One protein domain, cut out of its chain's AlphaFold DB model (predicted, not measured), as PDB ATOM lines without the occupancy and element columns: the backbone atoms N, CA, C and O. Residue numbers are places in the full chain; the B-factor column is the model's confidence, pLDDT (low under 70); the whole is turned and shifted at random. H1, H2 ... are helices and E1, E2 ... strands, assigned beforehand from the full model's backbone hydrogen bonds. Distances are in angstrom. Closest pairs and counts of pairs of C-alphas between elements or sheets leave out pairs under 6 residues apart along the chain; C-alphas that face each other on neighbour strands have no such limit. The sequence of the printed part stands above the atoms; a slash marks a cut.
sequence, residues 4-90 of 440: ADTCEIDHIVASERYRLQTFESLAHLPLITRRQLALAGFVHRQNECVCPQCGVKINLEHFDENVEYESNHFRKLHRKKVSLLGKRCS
ATOM      1  N   ALA A   4     -55.414   0.964 150.709       42.31
ATOM      2  CA  ALA A   4     -55.175   0.405 152.036       42.31
ATOM      3  C   ALA A   4     -53.742  -0.149 152.172       42.31
ATOM      4  O   ALA A   4     -53.084   0.129 153.173       42.31
ATOM      5  N   ASP A   5     -53.216  -0.809 151.132       43.81
ATOM      6  CA  ASP A   5     -51.859  -1.385 151.134       43.81
ATOM      7  C   ASP A   5     -50.762  -0.307 151.202       43.81
ATOM      8  O   ASP A   5     -49.664  -0.544 151.699       43.81
ATOM      9  N   THR A   6     -51.042   0.909 150.716       50.72
ATOM     10  CA  THR A   6     -50.079   2.021 150.768       50.72
ATOM     11  C   THR A   6     -49.915   2.614 152.170       50.72
ATOM     12  O   THR A   6     -48.815   3.039 152.510       50.72
ATOM     13  N   CYS A   7     -50.956   2.594 153.016       53.53
ATOM     14  CA  CYS A   7     -50.866   3.149 154.377       53.53
ATOM     15  C   CYS A   7     -49.998   2.295 155.316       53.53
ATOM     16  O   CYS A   7     -49.306   2.832 156.179       53.53
ATOM     17  N   GLU A   8     -50.019   0.971 155.159       53.34
ATOM     18  CA  GLU A   8     -49.248   0.063 156.016       53.34
ATOM     19  C   GLU A   8     -47.746   0.118 155.688       53.34
ATOM     20  O   GLU A   8     -46.896   0.156 156.583       53.34
ATOM     21  N   ILE A   9     -47.416   0.252 154.398       59.44
ATOM     22  CA  ILE A   9     -46.041   0.455 153.922       59.44
ATOM     23  C   ILE A   9     -45.478   1.789 154.435       59.44
ATOM     24  O   ILE A   9     -44.320   1.842 154.855       59.44
ATOM     25  N   ASP A  10     -46.289   2.848 154.473       64.62
ATOM     26  CA  ASP A  10     -45.858   4.159 154.967       64.62
ATOM     27  C   ASP A  10     -45.467   4.127 156.456       64.62
ATOM     28  O   ASP A  10     -44.486   4.766 156.849       64.62
ATOM     29  N   HIS A  11     -46.154   3.328 157.281       65.31
ATOM     30  CA  HIS A  11     -45.825   3.181 158.704       65.31
ATOM     31  C   HIS A  11     -44.518   2.418 158.949       65.31
ATOM     32  O   HIS A  11     -43.708   2.837 159.780       65.31
ATOM     33  N   ILE A  12     -44.278   1.325 158.218       71.31
ATOM     34  CA  ILE A  12     -43.045   0.531 158.354       71.31
ATOM     35  C   ILE A  12     -41.838   1.377 157.953       71.31
ATOM     36  O   ILE A  12     -40.838   1.456 158.667       71.31
ATOM     37  N   VAL A  13     -41.968   2.086 156.835       79.38
ATOM     38  CA  VAL A  13     -40.914   2.940 156.301       79.38
ATOM     39  C   VAL A  13     -40.675   4.177 157.187       79.38
ATOM     40  O   VAL A  13     -39.571   4.742 157.203       79.38
ATOM     41  N   ALA A  14     -41.664   4.558 158.003       75.44
ATOM     42  CA  ALA A  14     -41.536   5.606 159.004       75.44
ATOM     43  C   ALA A  14     -40.781   5.193 160.282       75.44
ATOM     44  O   ALA A  14     -40.323   6.072 161.017       75.44
ATOM     45  N   SER A  15     -40.506   3.907 160.501       83.81
ATOM     46  CA  SER A  15     -39.662   3.446 161.610       83.81
ATOM     47  C   SER A  15     -38.171   3.729 161.372       83.81
ATOM     48  O   SER A  15     -37.614   3.354 160.341       83.81
ATOM     49  N   GLU A  16     -37.486   4.355 162.340       85.06
ATOM     50  CA  GLU A  16     -36.020   4.535 162.297       85.06
ATOM     51  C   GLU A  16     -35.291   3.199 162.183       85.06
ATOM     52  O   GLU A  16     -34.373   3.078 161.377       85.06
ATOM     53  N   ARG A  17     -35.743   2.185 162.930       84.81
ATOM     54  CA  ARG A  17     -35.135   0.852 162.930       84.81
ATOM     55  C   ARG A  17     -35.167   0.214 161.543       84.81
ATOM     56  O   ARG A  17     -34.155  -0.313 161.099       84.81
ATOM     57  N   TYR A  18     -36.298   0.315 160.845       92.06
ATOM     58  CA  TYR A  18     -36.412  -0.176 159.473       92.06
ATOM     59  C   TYR A  18     -35.456   0.569 158.535       92.06
ATOM     60  O   TYR A  18     -34.753  -0.046 157.740       92.06
ATOM     61  N   ARG A  19     -35.375   1.902 158.644       93.50
ATOM     62  CA  ARG A  19     -34.465   2.688 157.799       93.50
ATOM     63  C   ARG A  19     -33.005   2.344 158.058       93.50
ATOM     64  O   ARG A  19     -32.275   2.160 157.094       93.50
ATOM     65  N   LEU A  20     -32.603   2.190 159.319       92.88
ATOM     66  CA  LEU A  20     -31.268   1.714 159.695       92.88
ATOM     67  C   LEU A  20     -30.934   0.377 159.027       92.88
ATOM     68  O   LEU A  20     -29.863   0.256 158.440       92.88
ATOM     69  N   GLN A  21     -31.879  -0.566 159.029       94.56
ATOM     70  CA  GLN A  21     -31.713  -1.868 158.386       94.56
ATOM     71  C   GLN A  21     -31.429  -1.743 156.880       94.56
ATOM     72  O   GLN A  21     -30.614  -2.480 156.335       94.56
ATOM     73  N   THR A  22     -32.023  -0.756 156.194       95.12
ATOM     74  CA  THR A  22     -31.740  -0.542 154.759       95.12
ATOM     75  C   THR A  22     -30.283  -0.159 154.474       95.12
ATOM     76  O   THR A  22     -29.805  -0.384 153.364       95.12
ATOM     77  N   PHE A  23     -29.560   0.375 155.464       94.56
ATOM     78  CA  PHE A  23     -28.151   0.753 155.345       94.56
ATOM     79  C   PHE A  23     -27.176  -0.369 155.737       94.56
ATOM     80  O   PHE A  23     -25.968  -0.168 155.634       94.56
ATOM     81  N   GLU A  24     -27.650  -1.539 156.177       92.81
ATOM     82  CA  GLU A  24     -26.773  -2.652 156.583       92.81
ATOM     83  C   GLU A  24     -25.897  -3.157 155.429       92.81
ATOM     84  O   GLU A  24     -24.745  -3.520 155.650       92.81
ATOM     85  N   SER A  25     -26.394  -3.090 154.188       89.56
ATOM     86  CA  SER A  25     -25.630  -3.477 152.995       89.56
ATOM     87  C   SER A  25     -24.521  -2.485 152.618       89.56
ATOM     88  O   SER A  25     -23.697  -2.794 151.762       89.56
ATOM     89  N   LEU A  26     -24.496  -1.285 153.209       88.12
ATOM     90  CA  LEU A  26     -23.482  -0.259 152.950       88.12
ATOM     91  C   LEU A  26     -22.383  -0.327 154.008       88.12
ATOM     92  O   LEU A  26     -22.225   0.584 154.820       88.12
ATOM     93  N   ALA A  27     -21.627  -1.426 153.995       81.06
ATOM     94  CA  ALA A  27     -20.582  -1.694 154.982       81.06
ATOM     95  C   ALA A  27     -19.516  -0.583 155.068       81.06
ATOM     96  O   ALA A  27     -18.996  -0.347 156.153       81.06
ATOM     97  N   HIS A  28     -19.261   0.135 153.968       83.62
ATOM     98  CA  HIS A  28     -18.283   1.227 153.895       83.62
ATOM     99  C   HIS A  28     -18.731   2.514 154.604       83.62
ATOM    100  O   HIS A  28     -17.897   3.284 155.057       83.62
ATOM    101  N   LEU A  29     -20.039   2.754 154.771       80.06
ATOM    102  CA  LEU A  29     -20.492   3.968 155.449       80.06
ATOM    103  C   LEU A  29     -20.258   3.871 156.962       80.06
ATOM    104  O   LEU A  29     -20.739   2.905 157.569       80.06
ATOM    105  N   PRO A  30     -19.677   4.896 157.610       79.19
ATOM    106  CA  PRO A  30     -19.603   4.968 159.065       79.19
ATOM    107  C   PRO A  30     -20.989   4.832 159.715       79.19
ATOM    108  O   PRO A  30     -21.985   5.375 159.221       79.19
ATOM    109  N   LEU A  31     -21.073   4.136 160.855       75.69
ATOM    110  CA  LEU A  31     -22.339   3.880 161.565       75.69
ATOM    111  C   LEU A  31     -23.084   5.182 161.920       75.69
ATOM    112  O   LEU A  31     -24.313   5.255 161.819       75.69
ATOM    113  N   ILE A  32     -22.330   6.228 162.280       69.75
ATOM    114  CA  ILE A  32     -22.850   7.567 162.588       69.75
ATOM    115  C   ILE A  32     -23.622   8.128 161.383       69.75
ATOM    116  O   ILE A  32     -24.763   8.569 161.535       69.75
ATOM    117  N   THR A  33     -23.065   8.018 160.176       83.56
ATOM    118  CA  THR A  33     -23.682   8.498 158.932       83.56
ATOM    119  C   THR A  33     -24.974   7.742 158.614       83.56
ATOM    120  O   THR A  33     -25.982   8.362 158.260       83.56
ATOM    121  N   ARG A  34     -25.009   6.417 158.832       90.75
ATOM    122  CA  ARG A  34     -26.222   5.593 158.632       90.75
ATOM    123  C   ARG A  34     -27.365   6.049 159.536       90.75
ATOM    124  O   ARG A  34     -28.491   6.251 159.074       90.75
ATOM    125  N   ARG A  35     -27.078   6.275 160.821       87.62
ATOM    126  CA  ARG A  35     -28.079   6.754 161.783       87.62
ATOM    127  C   ARG A  35     -28.548   8.167 161.471       87.62
ATOM    128  O   ARG A  35     -29.747   8.425 161.525       87.62
ATOM    129  N   GLN A  36     -27.647   9.067 161.086       88.00
ATOM    130  CA  GLN A  36     -28.022  10.424 160.687       88.00
ATOM    131  C   GLN A  36     -28.930  10.435 159.440       88.00
ATOM    132  O   GLN A  36     -29.925  11.166 159.415       88.00
ATOM    133  N   LEU A  37     -28.655   9.594 158.436       92.31
ATOM    134  CA  LEU A  37     -29.511   9.417 157.253       92.31
ATOM    135  C   LEU A  37     -30.889   8.849 157.626       92.31
ATOM    136  O   LEU A  37     -31.919   9.398 157.214       92.31
ATOM    137  N   ALA A  38     -30.929   7.813 158.470       90.00
ATOM    138  CA  ALA A  38     -32.173   7.240 158.977       90.00
ATOM    139  C   ALA A  38     -32.990   8.261 159.795       90.00
ATOM    140  O   ALA A  38     -34.203   8.381 159.607       90.00
ATOM    141  N   LEU A  39     -32.351   9.065 160.649       85.25
ATOM    142  CA  LEU A  39     -32.989  10.148 161.412       85.25
ATOM    143  C   LEU A  39     -33.468  11.306 160.530       85.25
ATOM    144  O   LEU A  39     -34.381  12.042 160.921       85.25
ATOM    145  N   ALA A  40     -32.858  11.491 159.360       86.19
ATOM    146  CA  ALA A  40     -33.281  12.461 158.356       86.19
ATOM    147  C   ALA A  40     -34.397  11.942 157.429       86.19
ATOM    148  O   ALA A  40     -34.938  12.724 156.642       86.19
ATOM    149  N   GLY A  41     -34.777  10.664 157.558       90.50
ATOM    150  CA  GLY A  41     -35.883  10.051 156.823       90.50
ATOM    151  C   GLY A  41     -35.504   9.386 155.510       90.50
ATOM    152  O   GLY A  41     -36.377   9.203 154.663       90.50
ATOM    153  N   PHE A  42     -34.228   9.057 155.317       94.19
ATOM    154  CA  PHE A  42     -33.759   8.360 154.123       94.19
ATOM    155  C   PHE A  42     -33.753   6.849 154.329       94.19
ATOM    156  O   PHE A  42     -33.425   6.363 155.409       94.19
ATOM    157  N   VAL A  43     -34.102   6.127 153.269       95.06
ATOM    158  CA  VAL A  43     -33.835   4.698 153.093       95.06
ATOM    159  C   VAL A  43     -32.808   4.523 151.990       95.06
ATOM    160  O   VAL A  43     -32.745   5.335 151.065       95.06
ATOM    161  N   HIS A  44     -32.048   3.441 152.049       95.00
ATOM    162  CA  HIS A  44     -31.205   3.024 150.944       95.00
ATOM    163  C   HIS A  44     -31.953   2.020 150.050       95.00
ATOM    164  O   HIS A  44     -32.483   1.015 150.527       95.00
ATOM    165  N   ARG A  45     -32.053   2.310 148.746       92.94
ATOM    166  CA  ARG A  45     -32.659   1.434 147.728       92.94
ATOM    167  C   ARG A  45     -31.866   1.540 146.432       92.94
ATOM    168  O   ARG A  45     -31.657   2.645 145.954       92.94
ATOM    169  N   GLN A  46     -31.493   0.401 145.844       89.12
ATOM    170  CA  GLN A  46     -30.859   0.341 144.515       89.12
ATOM    171  C   GLN A  46     -29.642   1.279 144.372       89.12
ATOM    172  O   GLN A  46     -29.519   1.991 143.382       89.12
ATOM    173  N   ASN A  47     -28.754   1.282 145.373       87.25
ATOM    174  CA  ASN A  47     -27.561   2.137 145.428       87.25
ATOM    175  C   ASN A  47     -27.831   3.648 145.593       87.25
ATOM    176  O   ASN A  47     -26.939   4.470 145.412       87.25
ATOM    177  N   GLU A  48     -29.057   4.041 145.946       93.25
ATOM    178  CA  GLU A  48     -29.427   5.434 146.179       93.25
ATOM    179  C   GLU A  48     -30.019   5.636 147.579       93.25
ATOM    180  O   GLU A  48     -30.779   4.809 148.089       93.25
ATOM    181  N   CYS A  49     -29.738   6.791 148.191       94.50
ATOM    182  CA  CYS A  49     -30.448   7.244 149.386       94.50
ATOM    183  C   CYS A  49     -31.677   8.057 148.998       94.50
ATOM    184  O   CYS A  49     -31.563   9.193 148.536       94.50
ATOM    185  N   VAL A  50     -32.861   7.500 149.227       94.81
ATOM    186  CA  VAL A  50     -34.146   8.101 148.867       94.81
ATOM    187  C   VAL A  50     -34.959   8.391 150.114       94.81
ATOM    188  O   VAL A  50     -35.103   7.546 150.992       94.81
ATOM    189  N   CYS A  51     -35.549   9.583 150.191       93.44
ATOM    190  CA  CYS A  51     -36.659   9.795 151.102       93.44
ATOM    191  C   CYS A  51     -37.900   9.129 150.487       93.44
ATOM    192  O   CYS A  51     -38.351   9.563 149.428       93.44
ATOM    193  N   PRO A  52     -38.484   8.114 151.129       88.56
ATOM    194  CA  PRO A  52     -39.570   7.325 150.558       88.56
ATOM    195  C   PRO A  52     -40.859   8.134 150.384       88.56
ATOM    196  O   PRO A  52     -41.670   7.818 149.523       88.56
ATOM    197  N   GLN A  53     -41.019   9.215 151.151       84.50
ATOM    198  CA  GLN A  53     -42.233  10.019 151.142       84.50
ATOM    199  C   GLN A  53     -42.234  11.132 150.090       84.50
ATOM    200  O   GLN A  53     -43.268  11.436 149.506       84.50
ATOM    201  N   CYS A  54     -41.086  11.768 149.847       86.50
ATOM    202  CA  CYS A  54     -40.980  12.848 148.862       86.50
ATOM    203  C   CYS A  54     -40.142  12.456 147.633       86.50
ATOM    204  O   CYS A  54     -40.043  13.213 146.670       86.50
ATOM    205  N   GLY A  55     -39.502  11.288 147.627       91.38
ATOM    206  CA  GLY A  55     -38.615  10.848 146.549       91.38
ATOM    207  C   GLY A  55     -37.376  11.730 146.371       91.38
ATOM    208  O   GLY A  55     -36.815  11.771 145.279       91.38
ATOM    209  N   VAL A  56     -36.975  12.506 147.387       92.12
ATOM    210  CA  VAL A  56     -35.707  13.249 147.350       92.12
ATOM    211  C   VAL A  56     -34.559  12.257 147.406       92.12
ATOM    212  O   VAL A  56     -34.494  11.452 148.331       92.12
ATOM    213  N   LYS A  57     -33.647  12.359 146.438       94.56
ATOM    214  CA  LYS A  57     -32.435  11.544 146.359       94.56
ATOM    215  C   LYS A  57     -31.232  12.288 146.930       94.56
ATOM    216  O   LYS A  57     -31.056  13.487 146.673       94.56
ATOM    217  N   ILE A  58     -30.380  11.587 147.663       92.44
ATOM    218  CA  ILE A  58     -29.042  12.029 148.064       92.44
ATOM    219  C   ILE A  58     -28.036  11.081 147.410       92.44
ATOM    220  O   ILE A  58     -28.157   9.869 147.561       92.44
ATOM    221  N   ASN A  59     -27.075  11.643 146.670       90.19
ATOM    222  CA  ASN A  59     -25.945  10.879 146.155       90.19
ATOM    223  C   ASN A  59     -24.888  10.804 147.265       90.19
ATOM    224  O   ASN A  59     -24.390  11.847 147.683       90.19
ATOM    225  N   LEU A  60     -24.601   9.593 147.743       89.00
ATOM    226  CA  LEU A  60     -23.639   9.341 148.814       89.00
ATOM    227  C   LEU A  60     -22.178   9.520 148.378       89.00
ATOM    228  O   LEU A  60     -21.350   9.830 149.219       89.00
ATOM    229  N   GLU A  61     -21.878   9.426 147.083       87.31
ATOM    230  CA  GLU A  61     -20.517   9.542 146.532       87.31
ATOM    231  C   GLU A  61     -19.896  10.930 146.744       87.31
ATOM    232  O   GLU A  61     -18.694  11.111 146.608       87.31
ATOM    233  N   HIS A  62     -20.719  11.938 147.045       85.75
ATOM    234  CA  HIS A  62     -20.269  13.315 147.262       85.75
ATOM    235  C   HIS A  62     -19.925  13.611 148.729       85.75
ATOM    236  O   HIS A  62     -19.635  14.762 149.061       85.75
ATOM    237  N   PHE A  63     -20.032  12.619 149.613       84.06
ATOM    238  CA  PHE A  63     -19.747  12.778 151.033       84.06
ATOM    239  C   PHE A  63     -18.372  12.194 151.337       84.06
ATOM    240  O   PHE A  63     -18.082  11.059 150.976       84.06
ATOM    241  N   ASP A  64     -17.534  12.998 151.981       81.62
ATOM    242  CA  ASP A  64     -16.201  12.591 152.410       81.62
ATOM    243  C   ASP A  64     -16.340  11.787 153.704       81.62
ATOM    244  O   ASP A  64     -16.914  12.267 154.685       81.62
ATOM    245  N   GLU A  65     -15.831  10.557 153.695       79.12
ATOM    246  CA  GLU A  65     -15.857   9.654 154.849       79.12
ATOM    247  C   GLU A  65     -15.068  10.217 156.042       79.12
ATOM    248  O   GLU A  65     -15.351   9.860 157.185       79.12
ATOM    249  N   ASN A  66     -14.141  11.149 155.794       80.00
ATOM    250  CA  ASN A  66     -13.300  11.769 156.818       80.00
ATOM    251  C   ASN A  66     -13.921  13.024 157.448       80.00
ATOM    252  O   ASN A  66     -13.335  13.613 158.358       80.00
ATOM    253  N   VAL A  67     -15.086  13.473 156.971       82.31
ATOM    254  CA  VAL A  67     -15.742  14.681 157.479       82.31
ATOM    255  C   VAL A  67     -16.839  14.308 158.468       82.31
ATOM    256  O   VAL A  67     -17.835  13.674 158.125       82.31
ATOM    257  N   GLU A  68     -16.701  14.776 159.708       79.56
ATOM    258  CA  GLU A  68     -17.776  14.676 160.689       79.56
ATOM    259  C   GLU A  68     -18.891  15.678 160.348       79.56
ATOM    260  O   GLU A  68     -18.749  16.898 160.468       79.56
ATOM    261  N   TYR A  69     -20.033  15.163 159.897       81.75
ATOM    262  CA  TYR A  69     -21.200  15.984 159.597       81.75
ATOM    263  C   TYR A  69     -21.995  16.295 160.869       81.75
ATOM    264  O   TYR A  69     -22.310  15.401 161.659       81.75
ATOM    265  N   GLU A  70     -22.417  17.558 161.030       78.06
ATOM    266  CA  GLU A  70     -23.367  17.943 162.083       78.06
ATOM    267  C   GLU A  70     -24.590  17.009 162.079       78.06
ATOM    268  O   GLU A  70     -25.155  16.719 161.022       78.06
ATOM    269  N   SER A  71     -25.101  16.644 163.257       69.94
ATOM    270  CA  SER A  71     -26.267  15.751 163.422       69.94
ATOM    271  C   SER A  71     -27.518  16.161 162.626       69.94
ATOM    272  O   SER A  71     -28.373  15.334 162.310       69.94
ATOM    273  N   ASN A  72     -27.630  17.441 162.260       75.00
ATOM    274  CA  ASN A  72     -28.734  17.993 161.479       75.00
ATOM    275  C   ASN A  72     -28.414  18.217 159.992       75.00
ATOM    276  O   ASN A  72     -29.286  18.709 159.268       75.00
ATOM    277  N   HIS A  73     -27.212  17.882 159.515       86.00
ATOM    278  CA  HIS A  73     -26.766  18.138 158.144       86.00
ATOM    279  C   HIS A  73     -27.727  17.529 157.115       86.00
ATOM    280  O   HIS A  73     -28.323  18.249 156.310       86.00
ATOM    281  N   PHE A  74     -27.988  16.223 157.207       86.00
ATOM    282  CA  PHE A  74     -28.874  15.527 156.271       86.00
ATOM    283  C   PHE A  74     -30.326  16.007 156.358       86.00
ATOM    284  O   PHE A  74     -31.007  16.086 155.339       86.00
ATOM    285  N   ARG A  75     -30.798  16.439 157.537       82.25
ATOM    286  CA  ARG A  75     -32.119  17.079 157.687       82.25
ATOM    287  C   ARG A  75     -32.181  18.448 157.008       82.25
ATOM    288  O   ARG A  75     -33.203  18.787 156.409       82.25
ATOM    289  N   LYS A  76     -31.122  19.261 157.108       84.00
ATOM    290  CA  LYS A  76     -31.004  20.551 156.402       84.00
ATOM    291  C   LYS A  76     -30.968  20.319 154.886       84.00
ATOM    292  O   LYS A  76     -31.710  20.973 154.156       84.00
ATOM    293  N   LEU A  77     -30.181  19.345 154.426       86.56
ATOM    294  CA  LEU A  77     -30.075  18.978 153.012       86.56
ATOM    295  C   LEU A  77     -31.401  18.451 152.451       86.56
ATOM    296  O   LEU A  77     -31.833  18.889 151.383       86.56
ATOM    297  N   HIS A  78     -32.082  17.574 153.193       87.25
ATOM    298  CA  HIS A  78     -33.408  17.069 152.853       87.25
ATOM    299  C   HIS A  78     -34.403  18.222 152.699       87.25
ATOM    300  O   HIS A  78     -35.020  18.354 151.645       87.25
ATOM    301  N   ARG A  79     -34.490  19.116 153.695       81.38
ATOM    302  CA  ARG A  79     -35.340  20.318 153.642       81.38
ATOM    303  C   ARG A  79     -35.048  21.189 152.426       81.38
ATOM    304  O   ARG A  79     -35.976  21.558 151.709       81.38
ATOM    305  N   LYS A  80     -33.769  21.474 152.166       87.69
ATOM    306  CA  LYS A  80     -33.332  22.276 151.017       87.69
ATOM    307  C   LYS A  80     -33.794  21.647 149.699       87.69
ATOM    308  O   LYS A  80     -34.395  22.335 148.881       87.69
ATOM    309  N   LYS A  81     -33.580  20.339 149.512       87.69
ATOM    310  CA  LYS A  81     -33.994  19.619 148.296       87.69
ATOM    311  C   LYS A  81     -35.515  19.523 148.148       87.69
ATOM    312  O   LYS A  81     -36.018  19.742 147.053       87.69
ATOM    313  N   VAL A  82     -36.252  19.251 149.228       85.44
ATOM    314  CA  VAL A  82     -37.728  19.245 149.214       85.44
ATOM    315  C   VAL A  82     -38.265  20.604 148.767       85.44
ATOM    316  O   VAL A  82     -39.113  20.652 147.879       85.44
ATOM    317  N   SER A  83     -37.726  21.695 149.327       80.25
ATOM    318  CA  SER A  83     -38.116  23.064 148.975       80.25
ATOM    319  C   SER A  83     -37.806  23.400 147.517       80.25
ATOM    320  O   SER A  83     -38.657  23.970 146.842       80.25
ATOM    321  N   LEU A  84     -36.617  23.036 147.022       85.50
ATOM    322  CA  LEU A  84     -36.218  23.277 145.630       85.50
ATOM    323  C   LEU A  84     -37.096  22.520 144.629       85.50
ATOM    324  O   LEU A  84     -37.393  23.036 143.560       85.50
ATOM    325  N   LEU A  85     -37.528  21.308 144.982       85.50
ATOM    326  CA  LEU A  85     -38.385  20.486 144.129       85.50
ATOM    327  C   LEU A  85     -39.882  20.800 144.289       85.50
ATOM    328  O   LEU A  85     -40.702  20.132 143.664       85.50
ATOM    329  N   GLY A  86     -40.260  21.745 145.161       83.44
ATOM    330  CA  GLY A  86     -41.665  22.053 145.462       83.44
ATOM    331  C   GLY A  86     -42.447  20.870 146.049       83.44
ATOM    332  O   GLY A  86     -43.676  20.843 145.992       83.44
ATOM    333  N   LYS A  87     -41.751  19.864 146.591       81.31
ATOM    334  CA  LYS A  87     -42.378  18.652 147.123       81.31
ATOM    335  C   LYS A  87     -42.839  18.868 148.560       81.31
ATOM    336  O   LYS A  87     -42.358  19.747 149.270       81.31
ATOM    337  N   ARG A  88     -43.768  18.028 149.022       75.38
ATOM    338  CA  ARG A  88     -44.162  17.959 150.435       75.38
ATOM    339  C   ARG A  88     -43.590  16.690 151.046       75.38
ATOM    340  O   ARG A  88     -43.676  15.625 150.446       75.38
ATOM    341  N   CYS A  89     -42.990  16.811 152.225       76.06
ATOM    342  CA  CYS A  89     -42.458  15.678 152.970       76.06
ATOM    343  C   CYS A  89     -43.000  15.732 154.397       76.06
ATOM    344  O   CYS A  89     -42.572  16.561 155.200       76.06
ATOM    345  N   SER A  90     -43.970  14.864 154.682       67.75
ATOM    346  CA  SER A  90     -44.578  14.691 156.009       67.75
ATOM    347  C   SER A  90     -43.533  14.334 157.069       67.75
ATOM    348  O   SER A  90     -43.601  14.798 158.201       67.75
TER     349      SER A  90
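Overview. This is residues 4 to 90 of the 440 residues of the protein "Hypothetical protein" of Rotaria socialis (UniProt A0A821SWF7). Near the middle of the model lies a small hairpin of two short strands, E1 and E2; H2 packs on E1 and also meets H3, while residues 4 to 9 of H1 stick out at one end as an arm. After E2 a long loop, residues 51 to 72, first runs beside E2 with residues 57 to 58 and then swings wide before H4, which is apart from H1, H2 and E1. The printed part has 87 residues with four named helices and two named strands, in the order H1 H2 H3 E1 E2 H4; the sheet is E1 - E2, antiparallel, and the class is mostly helix. The whole is compact, with a radius of gyration of the C-alphas of 12.7 A, and its outline is only just elongated, spanning 43 by 29 by 22 A.

Along the chain. Find C-alpha 4 at (-55.175, 0.405, 152.036); from there H1, residues 4 to 14, runs 16.2 A from first to last C-alpha. Next come H2, residues 16 to 22, 10.0 A long, and H3, residues 31 to 39, 12.4 A long. Look at C-alpha 43 at (-33.835, 4.698, 153.093) for the beginning of E1, residues 43 to 45, 6.4 A long; E2, residues 48 to 50, is 6.1 A long. H4, residues 73 to 84, runs 16.5 A and ends with C-alpha 84 at (-36.218, 23.277, 145.630).

Arrangement. Start at the hairpin of E1 and E2, antiparallel neighbours at 138 degrees, where N 43 and O 50 are 2.9 A apart and N 50 and O 43 are 2.8 A apart, both within hydrogen-bond range. The closest C-alphas of H2 and E1, those of Arg 19 and Val 43, are 5.2 A apart. H2 and H3 touch, closest at the C-alphas of Arg 19 and Ala 38, 5.2 A, at a steep tilt of 59 degrees, opposite ways. H1 is close to H2 but not clearly touching, with the C-alphas of Val 13 and Arg 19 closest at 6.6 A, and their lines are about perpendicular at 88 degrees. H4, with residues 74 to 75 alone, and H3 only just touch, only at their ends, with 3 pairs of C-alphas within 8 A; the closest, those of Leu 37 and Phe 74, are 6.2 A apart. In H2, H3 and H4 every O i to N i+4 pair is within hydrogen-bond range; in H1, 5 of 7 are.

Size, cuts and confidence. Look to the C-alphas of Ala 4 and Asn 66 for the two farthest apart, 43.7 A. The printed part has no cut. The link from E2 to H4, 22 residues, is long. The mean pLDDT of the printed part is 82.8, and residues 4 to 11, 32, 71 and 90 are under 70.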